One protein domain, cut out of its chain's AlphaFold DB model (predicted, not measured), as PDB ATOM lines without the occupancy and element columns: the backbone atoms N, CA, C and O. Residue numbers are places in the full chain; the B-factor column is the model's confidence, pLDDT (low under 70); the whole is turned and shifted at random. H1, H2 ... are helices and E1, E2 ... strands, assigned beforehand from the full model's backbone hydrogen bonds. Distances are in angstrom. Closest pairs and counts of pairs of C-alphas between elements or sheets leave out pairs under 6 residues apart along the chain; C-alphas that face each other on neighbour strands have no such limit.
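This is residues 3 to 117 of the 117 residues of an uncharacterized protein of Flavobacterium pectinovorum (UniProt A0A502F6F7). A small four-stranded sheet makes one end of the domain; H1 and H2, steeply tilted to each other, cover one face of it, and H3 crosses H2 on the side away from the sheet. The 115 printed residues include four named strands and then three named helices, in the order E1 E2 E3 E4 H1 H2 H3, a mixed class. The strands form a meander, each the antiparallel neighbour of the one before, and the sheet with H1 and H2 makes two layers. The whole is compact, with a radius of gyration of the C-alphas of 14.2 A and spans of 44 by 32 by 22 A.

E1, residues 3 to 6, and E2, residues 10 to 14, form a hairpin, with N 4 and O 12 at 2.8 A, within hydrogen-bond range. E2 and E3, residues 22 to 26, form another, with N 11 and O 25 at 2.9 A. E3 and E4, residues 32 to 36, form a third, with N 24 and O 34 at 2.8 A. H1, residues 41 to 51, is on the sheet. H2, residues 62 to 77, is on it too, and touches H1 at a steep tilt of 48 degrees, opposite ways; their closest C-alphas, of Met 43 and Arg 69, are 5.2 A apart. H3, residues 97 to 114, is not on the sheet but touches H2 at a steep tilt of 46 degrees, the same way; their closest C-alphas, of Ala 71 and Ile 104, are 5.4 A apart. In H1, H2 and H3 every O i to N i+4 pair is within hydrogen-bond range.

E1 begins at C-alpha 3 (34.477, 25.403, 37.387). H1 is 15.5 A long, H2 22.3 A and H3 26.2 A, ending at C-alpha 114 (60.810, 45.501, 14.640).

The C-alphas farthest apart, of Gln 17 and Gly 117, are 45.7 A apart. The printed part has no cut. The link from H2 to H3, residues 78 to 96, is long. Mean pLDDT of the printed part is 94.8; residue 117 is under 70.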
ATOM      1  N   LEU A   3      34.981  24.533  38.445       95.44
ATOM      2  CA  LEU A   3      34.477  25.403  37.387       95.44
ATOM      3  C   LEU A   3      34.637  26.870  37.802       95.44
ATOM      4  O   LEU A   3      34.087  27.305  38.810       95.44
ATOM      5  N   VAL A   4      35.375  27.634  37.002       94.88
ATOM      6  CA  VAL A   4      35.542  29.083  37.176       94.88
ATOM      7  C   VAL A   4      34.466  29.826  36.402       94.88
ATOM      8  O   VAL A   4      33.871  30.775  36.909       94.88
ATOM      9  N   LYS A   5      34.245  29.428  35.146       95.69
ATOM     10  CA  LYS A   5      33.285  30.074  34.254       95.69
ATOM     11  C   LYS A   5      32.963  29.188  33.064       95.69
ATOM     12  O   LYS A   5      33.853  28.569  32.493       95.69
ATOM     13  N   GLU A   6      31.718  29.241  32.622       96.69
ATOM     14  CA  GLU A   6      31.288  28.672  31.354       96.69
ATOM     15  C   GLU A   6      30.431  29.682  30.590       96.69
ATOM     16  O   GLU A   6      29.601  30.388  31.164       96.69
ATOM     17  N   ASN A   7      30.639  29.764  29.276       94.69
ATOM     18  CA  ASN A   7      29.748  30.467  28.362       94.69
ATOM     19  C   ASN A   7      29.696  29.742  27.000       94.69
ATOM     20  O   ASN A   7      30.193  28.626  26.841       94.69
ATOM     21  N   ALA A   8      29.081  30.370  25.995       93.88
ATOM     22  CA  ALA A   8      28.945  29.795  24.651       93.88
ATOM     23  C   ALA A   8      30.273  29.652  23.873       93.88
ATOM     24  O   ALA A   8      30.313  28.964  22.859       93.88
ATOM     25  N   VAL A   9      31.339  30.318  24.317       96.25
ATOM     26  CA  VAL A   9      32.634  30.413  23.627       96.25
ATOM     27  C   VAL A   9      33.693  29.549  24.309       96.25
ATOM     28  O   VAL A   9      34.518  28.954  23.622       96.25
ATOM     29  N   TYR A  10      33.681  29.455  25.641       97.12
ATOM     30  CA  TYR A  10      34.694  28.713  26.384       97.12
ATOM     31  C   TYR A  10      34.201  28.181  27.740       97.12
ATOM     32  O   TYR A  10      33.174  28.618  28.270       97.12
ATOM     33  N   ILE A  11      34.977  27.262  28.310       97.62
ATOM     34  CA  ILE A  11      34.909  26.789  29.701       97.62
ATOM     35  C   ILE A  11      36.265  27.067  30.355       97.62
ATOM     36  O   ILE A  11      37.294  26.900  29.706       97.62
ATOM     37  N   ARG A  12      36.274  27.515  31.611       96.81
ATOM     38  CA  ARG A  12      37.472  27.695  32.442       96.81
ATOM     39  C   ARG A  12      37.340  26.860  33.698       96.81
ATOM     40  O   ARG A  12      36.367  27.019  34.438       96.81
ATOM     41  N   GLU A  13      38.346  26.053  33.975       96.75
ATOM     42  CA  GLU A  13      38.386  25.169  35.131       96.75
ATOM     43  C   GLU A  13      39.751  25.243  35.813       96.75
ATOM     44  O   GLU A  13      40.766  25.467  35.161       96.75
ATOM     45  N   ARG A  14      39.789  25.050  37.131       94.44
ATOM     46  CA  ARG A  14      41.029  24.978  37.918       94.44
ATOM     47  C   ARG A  14      41.222  23.591  38.499       94.44
ATOM     48  O   ARG A  14      40.255  22.931  38.884       94.44
ATOM     49  N   GLU A  15      42.474  23.178  38.652       86.12
ATOM     50  CA  GLU A  15      42.806  21.972  39.415       86.12
ATOM     51  C   GLU A  15      42.412  22.145  40.894       86.12
ATOM     52  O   GLU A  15      41.726  21.294  41.461       86.12
ATOM     53  N   THR A  16      42.764  23.291  41.493       89.88
ATOM     54  CA  THR A  16      42.478  23.637  42.896       89.88
ATOM     55  C   THR A  16      41.833  25.023  43.022       89.88
ATOM     56  O   THR A  16      41.922  25.857  42.125       89.88
ATOM     57  N   GLN A  17      41.162  25.309  44.141       83.25
ATOM     58  CA  GLN A  17      40.440  26.577  44.318       83.25
ATOM     59  C   GLN A  17      41.365  27.812  44.367       83.25
ATOM     60  O   GLN A  17      40.966  28.897  43.940       83.25
ATOM     61  N   PHE A  18      42.598  27.644  44.860       86.69
ATOM     62  CA  PHE A  18      43.530  28.736  45.174       86.69
ATOM     63  C   PHE A  18      44.690  28.891  44.176       86.69
ATOM     64  O   PHE A  18      45.681  29.541  44.494       86.69
ATOM     65  N   THR A  19      44.578  28.325  42.971       87.31
ATOM     66  CA  THR A  19      45.542  28.544  41.876       87.31
ATOM     67  C   THR A  19      44.977  29.485  40.807       87.31
ATOM     68  O   THR A  19      43.758  29.631  40.675       87.31
ATOM     69  N   LEU A  20      45.860  30.142  40.047       87.94
ATOM     70  CA  LEU A  20      45.508  30.882  38.831       87.94
ATOM     71  C   LEU A  20      45.747  30.049  37.560       87.94
ATOM     72  O   LEU A  20      45.452  30.537  36.459       87.94
ATOM     73  N   LYS A  21      46.244  28.816  37.717       92.44
ATOM     74  CA  LYS A  21      46.423  27.834  36.663       92.44
ATOM     75  C   LYS A  21      45.061  27.291  36.270       92.44
ATOM     76  O   LYS A  21      44.297  26.818  37.114       92.44
ATOM     77  N   GLU A  22      44.745  27.407  34.990       95.19
ATOM     78  CA  GLU A  22      43.424  27.084  34.470       95.19
ATOM     79  C   GLU A  22      43.523  26.252  33.201       95.19
ATOM     80  O   GLU A  22      44.249  26.608  32.276       95.19
ATOM     81  N   THR A  23      42.706  25.212  33.124       97.06
ATOM     82  CA  THR A  23      42.388  24.544  31.869       97.06
ATOM     83  C   THR A  23      41.256  25.319  31.205       97.06
ATOM     84  O   THR A  23      40.192  25.540  31.794       97.06
ATOM     85  N   ILE A  24      41.489  25.774  29.977       97.56
ATOM     86  CA  ILE A  24      40.546  26.577  29.202       97.56
ATOM     87  C   ILE A  24      40.141  25.787  27.964       97.56
ATOM     88  O   ILE A  24      40.939  25.591  27.053       97.56
ATOM     89  N   THR A  25      38.881  25.364  27.909       98.00
ATOM     90  CA  THR A  25      38.315  24.690  26.735       98.00
ATOM     91  C   THR A  25      37.628  25.720  25.846       98.00
ATOM     92  O   THR A  25      36.541  26.196  26.171       98.00
ATOM     93  N   LEU A  26      38.250  26.076  24.723       97.25
ATOM     94  CA  LEU A  26      37.697  26.956  23.690       97.25
ATOM     95  C   LEU A  26      36.794  26.125  22.771       97.25
ATOM     96  O   LEU A  26      37.254  25.151  22.192       97.25
ATOM     97  N   LYS A  27      35.513  26.482  22.643       95.62
ATOM     98  CA  LYS A  27      34.476  25.609  22.058       95.62
ATOM     99  C   LYS A  27      34.403  25.629  20.525       95.62
ATOM    100  O   LYS A  27      33.723  24.791  19.944       95.62
ATOM    101  N   GLN A  28      35.028  26.608  19.865       90.88
ATOM    102  CA  GLN A  28      34.825  26.871  18.434       90.88
ATOM    103  C   GLN A  28      36.137  26.914  17.640       90.88
ATOM    104  O   GLN A  28      37.128  27.430  18.147       90.88
ATOM    105  N   PRO A  29      36.148  26.481  16.365       89.88
ATOM    106  CA  PRO A  29      35.085  25.716  15.699       89.88
ATOM    107  C   PRO A  29      34.956  24.285  16.253       89.88
ATOM    108  O   PRO A  29      33.900  23.681  16.135       89.88
ATOM    109  N   ASN A  30      36.012  23.789  16.896       90.75
ATOM    110  CA  ASN A  30      36.053  22.547  17.655       90.75
ATOM    111  C   ASN A  30      36.617  22.847  19.044       90.75
ATOM    112  O   ASN A  30      37.278  23.872  19.232       90.75
ATOM    113  N   ASN A  31      36.411  21.927  19.985       92.44
ATOM    114  CA  ASN A  31      37.022  22.032  21.303       92.44
ATOM    115  C   ASN A  31      38.552  22.043  21.187       92.44
ATOM    116  O   ASN A  31      39.152  21.114  20.648       92.44
ATOM    117  N   MET A  32      39.169  23.087  21.728       96.62
ATOM    118  CA  MET A  32      40.611  23.224  21.868       96.62
ATOM    119  C   MET A  32      40.940  23.503  23.327       96.62
ATOM    120  O   MET A  32      40.361  24.403  23.934       96.62
ATOM    121  N   ILE A  33      41.867  22.727  23.878       97.00
ATOM    122  CA  ILE A  33      42.314  22.869  25.262       97.00
ATOM    123  C   ILE A  33      43.532  23.789  25.292       97.00
ATOM    124  O   ILE A  33      44.476  23.612  24.522       97.00
ATOM    125  N   TYR A  34      43.496  24.769  26.188       96.75
ATOM    126  CA  TYR A  34      44.601  25.661  26.492       96.75
ATOM    127  C   TYR A  34      44.898  25.615  27.991       96.75
ATOM    128  O   TYR A  34      44.038  25.962  28.800       96.75
ATOM    129  N   GLU A  35      46.118  25.223  28.352       96.50
ATOM    130  CA  GLU A  35      46.591  25.280  29.736       96.50
ATOM    131  C   GLU A  35      47.179  26.665  30.007       96.50
ATOM    132  O   GLU A  35      48.237  27.040  29.496       96.50
ATOM    133  N   LYS A  36      46.453  27.456  30.790       94.75
ATOM    134  CA  LYS A  36      46.865  28.789  31.207       94.75
ATOM    135  C   LYS A  36      47.696  28.678  32.480       94.75
ATOM    136  O   LYS A  36      47.173  28.317  33.530       94.75
ATOM    137  N   GLU A  37      48.949  29.108  32.406       92.12
ATOM    138  CA  GLU A  37      49.832  29.245  33.568       92.12
ATOM    139  C   GLU A  37      49.448  30.437  34.468       92.12
ATOM    140  O   GLU A  37      48.764  31.380  34.044       92.12
ATOM    141  N   ASP A  38      49.920  30.434  35.720       87.06
ATOM    142  CA  ASP A  38      49.617  31.483  36.712       87.06
ATOM    143  C   ASP A  38      49.981  32.892  36.208       87.06
ATOM    144  O   ASP A  38      49.211  33.842  36.373       87.06
ATOM    145  N   TYR A  39      51.127  33.018  35.534       86.31
ATOM    146  CA  TYR A  39      51.655  34.290  35.032       86.31
ATOM    147  C   TYR A  39      51.025  34.753  33.710       86.31
ATOM    148  O   TYR A  39      51.284  35.877  33.281       86.31
ATOM    149  N   ASP A  40      50.191  33.933  33.061       94.19
ATOM    150  CA  ASP A  40      49.582  34.278  31.775       94.19
ATOM    151  C   ASP A  40      48.339  35.169  31.922       94.19
ATOM    152  O   ASP A  40      47.215  34.809  31.564       94.19
ATOM    153  N   TRP A  41      48.531  36.366  32.466       94.81
ATOM    154  CA  TRP A  41      47.452  37.342  32.614       94.81
ATOM    155  C   TRP A  41      46.910  37.838  31.261       94.81
ATOM    156  O   TRP A  41      45.758  38.269  31.187       94.81
ATOM    157  N   TYR A  42      47.679  37.703  30.173       97.31
ATOM    158  CA  TYR A  42      47.261  38.063  28.813       97.31
ATOM    159  C   TYR A  42      46.022  37.278  28.367       97.31
ATOM    160  O   TYR A  42      45.122  37.842  27.741       97.31
ATOM    161  N   MET A  43      45.940  35.989  28.719       97.50
ATOM    162  CA  MET A  43      44.757  35.174  28.434       97.50
ATOM    163  C   MET A  43      43.534  35.669  29.209       97.50
ATOM    164  O   MET A  43      42.445  35.764  28.649       97.50
ATOM    165  N   SER A  44      43.695  36.053  30.477       95.56
ATOM    166  CA  SER A  44      42.590  36.625  31.257       95.56
ATOM    167  C   SER A  44      42.055  37.910  30.619       95.56
ATOM    168  O   SER A  44      40.848  38.031  30.420       95.56
ATOM    169  N   VAL A  45      42.943  38.814  30.195       96.69
ATOM    170  CA  VAL A  45      42.578  40.047  29.475       96.69
ATOM    171  C   VAL A  45      41.864  39.740  28.155       96.69
ATOM    172  O   VAL A  45      40.846  40.363  27.842       96.69
ATOM    173  N   ALA A  46      42.349  38.751  27.396       97.69
ATOM    174  CA  ALA A  46      41.705  38.313  26.162       97.69
ATOM    175  C   ALA A  46      40.270  37.826  26.421       97.69
ATOM    176  O   ALA A  46      39.334  38.281  25.760       97.69
ATOM    177  N   LEU A  47      40.073  36.956  27.415       97.06
ATOM    178  CA  LEU A  47      38.761  36.391  27.734       97.06
ATOM    179  C   LEU A  47      37.785  37.425  28.306       97.06
ATOM    180  O   LEU A  47      36.610  37.415  27.942       97.06
ATOM    181  N   GLU A  48      38.258  38.368  29.121       95.94
ATOM    182  CA  GLU A  48      37.438  39.490  29.594       95.94
ATOM    183  C   GLU A  48      36.941  40.371  28.443       95.94
ATOM    184  O   GLU A  48      35.837  40.922  28.503       95.94
ATOM    185  N   LYS A  49      37.736  40.511  27.376       95.56
ATOM    186  CA  LYS A  49      37.307  41.205  26.161       95.56
ATOM    187  C   LYS A  49      36.267  40.397  25.394       95.56
ATOM    188  O   LYS A  49      35.236  40.950  25.020       95.56
ATOM    189  N   VAL A  50      36.524  39.104  25.199       95.94
ATOM    190  CA  VAL A  50      35.626  38.139  24.539       95.94
ATOM    191  C   VAL A  50      34.253  38.123  25.213       95.94
ATOM    192  O   VAL A  50      33.232  38.134  24.530       95.94
ATOM    193  N   ASP A  51      34.210  38.182  26.543       96.69
ATOM    194  CA  ASP A  51      32.965  38.233  27.314       96.69
ATOM    195  C   ASP A  51      32.116  39.476  27.027       96.69
ATOM    196  O   ASP A  51      30.889  39.420  27.115       96.69
ATOM    197  N   LYS A  52      32.760  40.593  26.672       96.69
ATOM    198  CA  LYS A  52      32.095  41.862  26.351       96.69
ATOM    199  C   LYS A  52      31.620  41.932  24.896       96.69
ATOM    200  O   LYS A  52      30.923  42.881  24.544       96.69
ATOM    201  N   VAL A  53      31.988  40.969  24.046       96.81
ATOM    202  CA  VAL A  53      31.531  40.913  22.651       96.81
ATOM    203  C   VAL A  53      30.103  40.372  22.602       96.81
ATOM    204  O   VAL A  53      29.840  39.217  22.934       96.81
ATOM    205  N   THR A  54      29.167  41.204  22.152       94.38
ATOM    206  CA  THR A  54      27.741  40.844  22.059       94.38
ATOM    207  C   THR A  54      27.313  40.439  20.650       94.38
ATOM    208  O   THR A  54      26.381  39.653  20.496       94.38
ATOM    209  N   GLN A  55      28.011  40.919  19.620       94.12
ATOM    210  CA  GLN A  55      27.682  40.695  18.209       94.12
ATOM    211  C   GLN A  55      28.633  39.687  17.558       94.12
ATOM    212  O   GLN A  55      29.822  39.661  17.869       94.12
ATOM    213  N   ASN A  56      28.116  38.881  16.622       94.81
ATOM    214  CA  ASN A  56      28.887  37.908  15.831       94.81
ATOM    215  C   ASN A  56      29.751  36.950  16.671       94.81
ATOM    216  O   ASN A  56      30.846  36.567  16.272       94.81
ATOM    217  N   ARG A  57      29.256  36.537  17.847       93.25
ATOM    218  CA  ARG A  57      30.005  35.691  18.795       93.25
ATOM    219  C   ARG A  57      30.449  34.343  18.223       93.25
ATOM    220  O   ARG A  57      31.425  33.792  18.706       93.25
ATOM    221  N   HIS A  58      29.761  33.838  17.199       93.12
ATOM    222  CA  HIS A  58      30.130  32.622  16.463       93.12
ATOM    223  C   HIS A  58      31.451  32.751  15.677       93.12
ATOM    224  O   HIS A  58      31.953  31.764  15.156       93.12
ATOM    225  N   LEU A  59      32.004  33.963  15.557       96.25
ATOM    226  CA  LEU A  59      33.318  34.208  14.959       96.25
ATOM    227  C   LEU A  59      34.448  34.233  16.003       96.25
ATOM    228  O   LEU A  59      35.610  34.403  15.635       96.25
ATOM    229  N   LEU A  60      34.141  34.084  17.298       96.69
ATOM    230  CA  LEU A  60      35.133  34.012  18.378       96.69
ATOM    231  C   LEU A  60      35.721  32.598  18.456       96.69
ATOM    232  O   LEU A  60      35.492  31.859  19.410       96.69
ATOM    233  N   THR A  61      36.465  32.222  17.418       97.31
ATOM    234  CA  THR A  61      37.136  30.924  17.332       97.31
ATOM    235  C   THR A  61      38.315  30.836  18.298       97.31
ATOM    236  O   THR A  61      38.885  31.848  18.715       97.31
ATOM    237  N   ALA A  62      38.725  29.610  18.617       97.12
ATOM    238  CA  ALA A  62      39.901  29.327  19.422       97.12
ATOM    239  C   ALA A  62      41.144  30.015  18.845       97.12
ATOM    240  O   ALA A  62      41.861  30.697  19.571       97.12
ATOM    241  N   GLU A  63      41.338  29.925  17.525       97.12
ATOM    242  CA  GLU A  63      42.432  30.604  16.827       97.12
ATOM    243  C   GLU A  63      42.390  32.121  17.047       97.12
ATOM    244  O   GLU A  63      43.403  32.715  17.412       97.12
ATOM    245  N   LEU A  64      41.224  32.757  16.883       98.06
ATOM    246  CA  LEU A  64      41.106  34.203  17.058       98.06
ATOM    247  C   LEU A  64      41.431  34.627  18.496       98.06
ATOM    248  O   LEU A  64      42.123  35.621  18.704       98.06
ATOM    249  N   ILE A  65      40.950  33.872  19.485       98.19
ATOM    250  CA  ILE A  65      41.189  34.152  20.906       98.19
ATOM    251  C   ILE A  65      42.674  33.982  21.246       98.19
ATOM    252  O   ILE A  65      43.252  34.846  21.906       98.19
ATOM    253  N   LEU A  66      43.313  32.920  20.751       97.94
ATOM    254  CA  LEU A  66      44.738  32.666  20.967       97.94
ATOM    255  C   LEU A  66      45.620  33.709  20.275       97.94
ATOM    256  O   LEU A  66      46.568  34.205  20.886       97.94
ATOM    257  N   ARG A  67      45.275  34.118  19.049       98.38
ATOM    258  CA  ARG A  67      45.946  35.227  18.352       98.38
ATOM    259  C   ARG A  67      45.759  36.550  19.082       98.38
ATOM    260  O   ARG A  67      46.698  37.333  19.165       98.38
ATOM    261  N   TYR A  68      44.585  36.794  19.663       98.50
ATOM    262  CA  TYR A  68      44.365  37.992  20.466       98.50
ATOM    263  C   TYR A  68      45.207  37.986  21.745       98.50
ATOM    264  O   TYR A  68      45.865  38.980  22.043       98.50
ATOM    265  N   ARG A  69      45.268  36.851  22.456       98.12
ATOM    266  CA  ARG A  69      46.165  36.659  23.605       98.12
ATOM    267  C   ARG A  69      47.628  36.887  23.223       98.12
ATOM    268  O   ARG A  69      48.343  37.569  23.952       98.12
ATOM    269  N   TRP A  70      48.072  36.347  22.087       98.19
ATOM    270  CA  TRP A  70      49.416  36.593  21.555       98.19
ATOM    271  C   TRP A  70      49.646  38.086  21.287       98.19
ATOM    272  O   TRP A  70      50.613  38.644  21.789       98.19
ATOM    273  N   ALA A  71      48.717  38.769  20.617       98.44
ATOM    274  CA  ALA A  71      48.849  40.191  20.312       98.44
ATOM    275  C   ALA A  71      48.876  41.077  21.575       98.44
ATOM    276  O   ALA A  71      49.502  42.134  21.584       98.44
ATOM    277  N   ILE A  72      48.201  40.673  22.656       98.44
ATOM    278  CA  ILE A  72      48.303  41.346  23.961       98.44
ATOM    279  C   ILE A  72      49.701  41.134  24.556       98.44
ATOM    280  O   ILE A  72      50.312  42.100  25.010       98.44
ATOM    281  N   ARG A  73      50.222  39.899  24.521       97.50
ATOM    282  CA  ARG A  73      51.577  39.581  24.996       97.50
ATOM    283  C   ARG A  73      52.636  40.389  24.251       97.50
ATOM    284  O   ARG A  73      53.467  41.001  24.907       97.50
ATOM    285  N   GLU A  74      52.604  40.403  22.921       97.81
ATOM    286  CA  GLU A  74      53.565  41.174  22.118       97.81
ATOM    287  C   GLU A  74      53.399  42.676  22.351       97.81
ATOM    288  O   GLU A  74      54.377  43.380  22.580       97.81
ATOM    289  N   GLY A  75      52.149  43.152  22.390       97.44
ATOM    290  CA  GLY A  75      51.819  44.539  22.703       97.44
ATOM    291  C   GLY A  75      52.431  45.036  24.010       97.44
ATOM    292  O   GLY A  75      52.840  46.191  24.086       97.44
ATOM    293  N   TYR A  76      52.506  44.162  25.011       97.31
ATOM    294  CA  TYR A  76      53.126  44.450  26.297       97.31
ATOM    295  C   TYR A  76      54.650  44.256  26.280       97.31
ATOM    296  O   TYR A  76      55.384  45.187  26.592       97.31
ATOM    297  N   ASN A  77      55.133  43.065  25.911       95.62
ATOM    298  CA  ASN A  77      56.547  42.688  26.022       95.62
ATOM    299  C   ASN A  77      57.476  43.536  25.148       95.62
ATOM    300  O   ASN A  77      58.631  43.735  25.511       95.62
ATOM    301  N   HIS A  78      56.970  43.991  24.003       95.69
ATOM    302  CA  HIS A  78      57.703  44.794  23.028       95.69
ATOM    303  C   HIS A  78      57.222  46.253  23.017       95.69
ATOM    304  O   HIS A  78      57.544  47.013  22.117       95.69
ATOM    305  N   GLU A  79      56.395  46.654  23.991       95.69
ATOM    306  CA  GLU A  79      55.859  48.019  24.108       95.69
ATOM    307  C   GLU A  79      55.088  48.523  22.857       95.69
ATOM    308  O   GLU A  79      54.880  49.725  22.669       95.69
ATOM    309  N   LEU A  80      54.576  47.609  22.017       96.31
ATOM    310  CA  LEU A  80      53.836  47.927  20.778       96.31
ATOM    311  C   LEU A  80      52.418  48.479  21.039       96.31
ATOM    312  O   LEU A  80      51.752  49.024  20.143       96.31
ATOM    313  N   ASP A  81      51.906  48.328  22.261       96.25
ATOM    314  CA  ASP A  81      50.726  49.040  22.745       96.25
ATOM    315  C   ASP A  81      51.042  49.825  24.020       96.25
ATOM    316  O   ASP A  81      51.045  49.291  25.123       96.25
ATOM    317  N   LYS A  82      51.164  51.149  23.878       95.19
ATOM    318  CA  LYS A  82      51.365  52.097  24.987       95.19
ATOM    319  C   LYS A  82      50.314  52.036  26.104       95.19
ATOM    320  O   LYS A  82      50.507  52.650  27.157       95.19
ATOM    321  N   ASN A  83      49.164  51.407  25.854       95.19
ATOM    322  CA  ASN A  83      48.117  51.232  26.853       95.19
ATOM    323  C   ASN A  83      48.332  49.994  27.727       95.19
ATOM    324  O   ASN A  83      47.664  49.908  28.746       95.19
ATOM    325  N   LEU A  84      49.224  49.070  27.354       96.12
ATOM    326  CA  LEU A  84      49.546  47.867  28.118       96.12
ATOM    327  C   LEU A  84      50.846  48.086  28.892       96.12
ATOM    328  O   LEU A  84      51.930  47.998  28.327       96.12
ATOM    329  N   LYS A  85      50.752  48.380  30.190       94.50
ATOM    330  CA  LYS A  85      51.912  48.623  31.068       94.50
ATOM    331  C   LYS A  85      51.994  47.645  32.230       94.50
ATOM    332  O   LYS A  85      53.048  47.500  32.843       94.50
ATOM    333  N   ASN A  86      50.890  46.997  32.577       93.81
ATOM    334  CA  ASN A  86      50.822  46.004  33.637       93.81
ATOM    335  C   ASN A  86      49.600  45.086  33.456       93.81
ATOM    336  O   ASN A  86      48.770  45.284  32.572       93.81
ATOM    337  N   LYS A  87      49.468  44.102  34.352       90.88
ATOM    338  CA  LYS A  87      48.417  43.075  34.311       90.88
ATOM    339  C   LYS A  87      46.973  43.568  34.471       90.88
ATOM    340  O   LYS A  87      46.051  42.777  34.300       90.88
ATOM    341  N   TYR A  88      46.777  44.822  34.869       92.62
ATOM    342  CA  TYR A  88      45.461  45.442  35.028       92.62
ATOM    343  C   TYR A  88      45.044  46.258  33.799       92.62
ATOM    344  O   TYR A  88      43.925  46.767  33.766       92.62
ATOM    345  N   ASP A  89      45.929  46.391  32.811       94.12
ATOM    346  CA  ASP A  89      45.655  47.126  31.589       94.12
ATOM    347  C   ASP A  89      44.998  46.249  30.517       94.12
ATOM    348  O   ASP A  89      45.208  45.036  30.433       94.12
ATOM    349  N   HIS A  90      44.247  46.901  29.628       95.19
ATOM    350  CA  HIS A  90      43.573  46.258  28.503       95.19
ATOM    351  C   HIS A  90      43.846  47.011  27.204       95.19
ATOM    352  O   HIS A  90      43.933  48.247  27.203       95.19
ATOM    353  N   PRO A  91      43.840  46.306  26.060       95.25
ATOM    354  CA  PRO A  91      43.775  46.963  24.768       95.25
ATOM    355  C   PRO A  91      42.532  47.856  24.662       95.25
ATOM    356  O   PRO A  91      41.405  47.457  24.990       95.25
ATOM    357  N   ARG A  92      42.721  49.069  24.136       94.25
ATOM    358  CA  ARG A  92      41.646  50.067  23.966       94.25
ATOM    359  C   ARG A  92      40.834  49.902  22.673       94.25
ATOM    360  O   ARG A  92      40.181  50.843  22.230       94.25
ATOM    361  N   ASN A  93      40.851  48.722  22.051       95.69
ATOM    362  CA  ASN A  93      39.990  48.419  20.905       95.69
ATOM    363  C   ASN A  93      38.514  48.281  21.334       95.69
ATOM    364  O   ASN A  93      38.210  48.093  22.511       95.69
ATOM    365  N   GLN A  94      37.576  48.369  20.393       96.56
ATOM    366  CA  GLN A  94      36.154  48.142  20.685       96.56
ATOM    367  C   GLN A  94      35.874  46.665  21.026       96.56
ATOM    368  O   GLN A  94      36.656  45.777  20.692       96.56
ATOM    369  N   ASN A  95      34.743  46.389  21.684       96.00
ATOM    370  CA  ASN A  95      34.322  45.029  22.052       96.00
ATOM    371  C   ASN A  95      33.574  44.345  20.892       96.00
ATOM    372  O   ASN A  95      32.434  43.906  21.038       96.00
ATOM    373  N   THR A  96      34.202  44.284  19.719       97.94
ATOM    374  CA  THR A  96      33.663  43.621  18.525       97.94
ATOM    375  C   THR A  96      34.708  42.687  17.930       97.94
ATOM    376  O   THR A  96      35.911  42.898  18.092       97.94
ATOM    377  N   VAL A  97      34.258  41.658  17.208       97.56
ATOM    378  CA  VAL A  97      35.152  40.714  16.514       97.56
ATOM    379  C   VAL A  97      36.082  41.447  15.543       97.56
ATOM    380  O   VAL A  97      37.289  41.218  15.555       97.56
ATOM    381  N   SER A  98      35.547  42.385  14.757       97.75
ATOM    382  CA  SER A  98      36.333  43.161  13.792       97.75
ATOM    383  C   SER A  98      37.398  44.026  14.466       97.75
ATOM    384  O   SER A  98      38.521  44.111  13.975       97.75
ATOM    385  N   ALA A  99      37.097  44.629  15.619       97.75
ATOM    386  CA  ALA A  99      38.072  45.416  16.366       97.75
ATOM    387  C   ALA A  99      39.149  44.548  17.037       97.75
ATOM    388  O   ALA A  99      40.280  45.003  17.198       97.75
ATOM    389  N   ILE A 100      38.825  43.312  17.432       98.31
ATOM    390  CA  ILE A 100      39.814  42.321  17.888       98.31
ATOM    391  C   ILE A 100      40.757  41.950  16.735       98.31
ATOM    392  O   ILE A 100      41.973  42.043  16.888       98.31
ATOM    393  N   GLN A 101      40.216  41.619  15.560       98.44
ATOM    394  CA  GLN A 101      41.008  41.301  14.364       98.44
ATOM    395  C   GLN A 101      41.903  42.470  13.930       98.44
ATOM    396  O   GLN A 101      43.082  42.282  13.641       98.44
ATOM    397  N   ALA A 102      41.364  43.692  13.928       98.38
ATOM    398  CA  ALA A 102      42.124  44.894  13.600       98.38
ATOM    399  C   ALA A 102      43.264  45.145  14.599       98.38
ATOM    400  O   ALA A 102      44.359  45.536  14.196       98.38
ATOM    401  N   TYR A 103      43.027  44.894  15.891       98.50
ATOM    402  CA  TYR A 103      44.069  44.988  16.909       98.50
ATOM    403  C   TYR A 103      45.195  43.980  16.665       98.50
ATOM    404  O   TYR A 103      46.356  44.379  16.671       98.50
ATOM    405  N   ILE A 104      44.858  42.711  16.402       98.62
ATOM    406  CA  ILE A 104      45.838  41.661  16.087       98.62
ATOM    407  C   ILE A 104      46.710  42.101  14.911       98.62
ATOM    408  O   ILE A 104      47.923  42.185  15.055       98.62
ATOM    409  N   LYS A 105      46.087  42.503  13.797       98.44
ATOM    410  CA  LYS A 105      46.806  42.941  12.595       98.44
ATOM    411  C   LYS A 105      47.734  44.131  12.855       98.44
ATOM    412  O   LYS A 105      48.827  44.200  12.305       98.44
ATOM    413  N   ARG A 106      47.309  45.089  13.688       98.06
ATOM    414  CA  ARG A 106      48.149  46.233  14.076       98.06
ATOM    415  C   ARG A 106      49.413  45.775  14.808       98.06
ATOM    416  O   ARG A 106      50.476  46.316  14.530       98.06
ATOM    417  N   ILE A 107      49.285  44.822  15.733       98.19
ATOM    418  CA  ILE A 107      50.417  44.281  16.494       98.19
ATOM    419  C   ILE A 107      51.323  43.424  15.607       98.19
ATOM    420  O   ILE A 107      52.530  43.602  15.666       98.19
ATOM    421  N   GLU A 108      50.760  42.576  14.739       97.56
ATOM    422  CA  GLU A 108      51.527  41.785  13.759       97.56
ATOM    423  C   GLU A 108      52.398  42.687  12.884       97.56
ATOM    424  O   GLU A 108      53.609  42.516  12.833       97.56
ATOM    425  N   ASN A 109      51.806  43.726  12.290       97.00
ATOM    426  CA  ASN A 109      52.547  44.671  11.456       97.00
ATOM    427  C   ASN A 109      53.658  45.409  12.222       97.00
ATOM    428  O   ASN A 109      54.683  45.742  11.633       97.00
ATOM    429  N   ALA A 110      53.432  45.727  13.500       95.94
ATOM    430  CA  ALA A 110      54.421  46.413  14.324       95.94
ATOM    431  C   ALA A 110      55.571  45.471  14.716       95.94
ATOM    432  O   ALA A 110      56.730  45.850  14.590       95.94
ATOM    433  N   SER A 111      55.255  44.230  15.092       94.19
ATOM    434  CA  SER A 111      56.240  43.187  15.399       94.19
ATOM    435  C   SER A 111      57.098  42.839  14.172       94.19
ATOM    436  O   SER A 111      58.322  42.795  14.263       94.19
ATOM    437  N   ASP A 112      56.484  42.712  12.992       93.62
ATOM    438  CA  ASP A 112      57.201  42.494  11.729       93.62
ATOM    439  C   ASP A 112      58.143  43.652  11.371       93.62
ATOM    440  O   ASP A 112      59.168  43.443  10.716       93.62
ATOM    441  N   ALA A 113      57.783  44.886  11.742       92.50
ATOM    442  CA  ALA A 113      58.624  46.056  11.512       92.50
ATOM    443  C   ALA A 113      59.846  46.061  12.442       92.50
ATOM    444  O   ALA A 113      60.935  46.385  11.978       92.50
ATOM    445  N   GLU A 114      59.688  45.649  13.704       87.50
ATOM    446  CA  GLU A 114      60.810  45.501  14.640       87.50
ATOM    447  C   GLU A 114      61.808  44.430  14.195       87.50
ATOM    448  O   GLU A 114      63.005  44.652  14.284       87.50
ATOM    449  N   MET A 115      61.348  43.291  13.665       81.38
ATOM    450  CA  MET A 115      62.257  42.218  13.222       81.38
ATOM    451  C   MET A 115      63.075  42.568  11.970       81.38
ATOM    452  O   MET A 115      64.038  41.870  11.648       81.38
ATOM    453  N   LYS A 116      62.665  43.597  11.221       80.62
ATOM    454  CA  LYS A 116      63.342  44.050   9.995       80.62
ATOM    455  C   LYS A 116      64.297  45.224  10.223       80.62
ATOM    456  O   LYS A 116      65.057  45.524   9.302       80.62
ATOM    457  N   GLY A 117      64.198  45.909  11.363       61.69
ATOM    458  CA  GLY A 117      65.031  47.059  11.731       61.69
ATOM    459  C   GLY A 117      66.278  46.636  12.485       61.69
ATOM    460  O   GLY A 117      67.345  47.210  12.179       61.69
TER     461      GLY A 117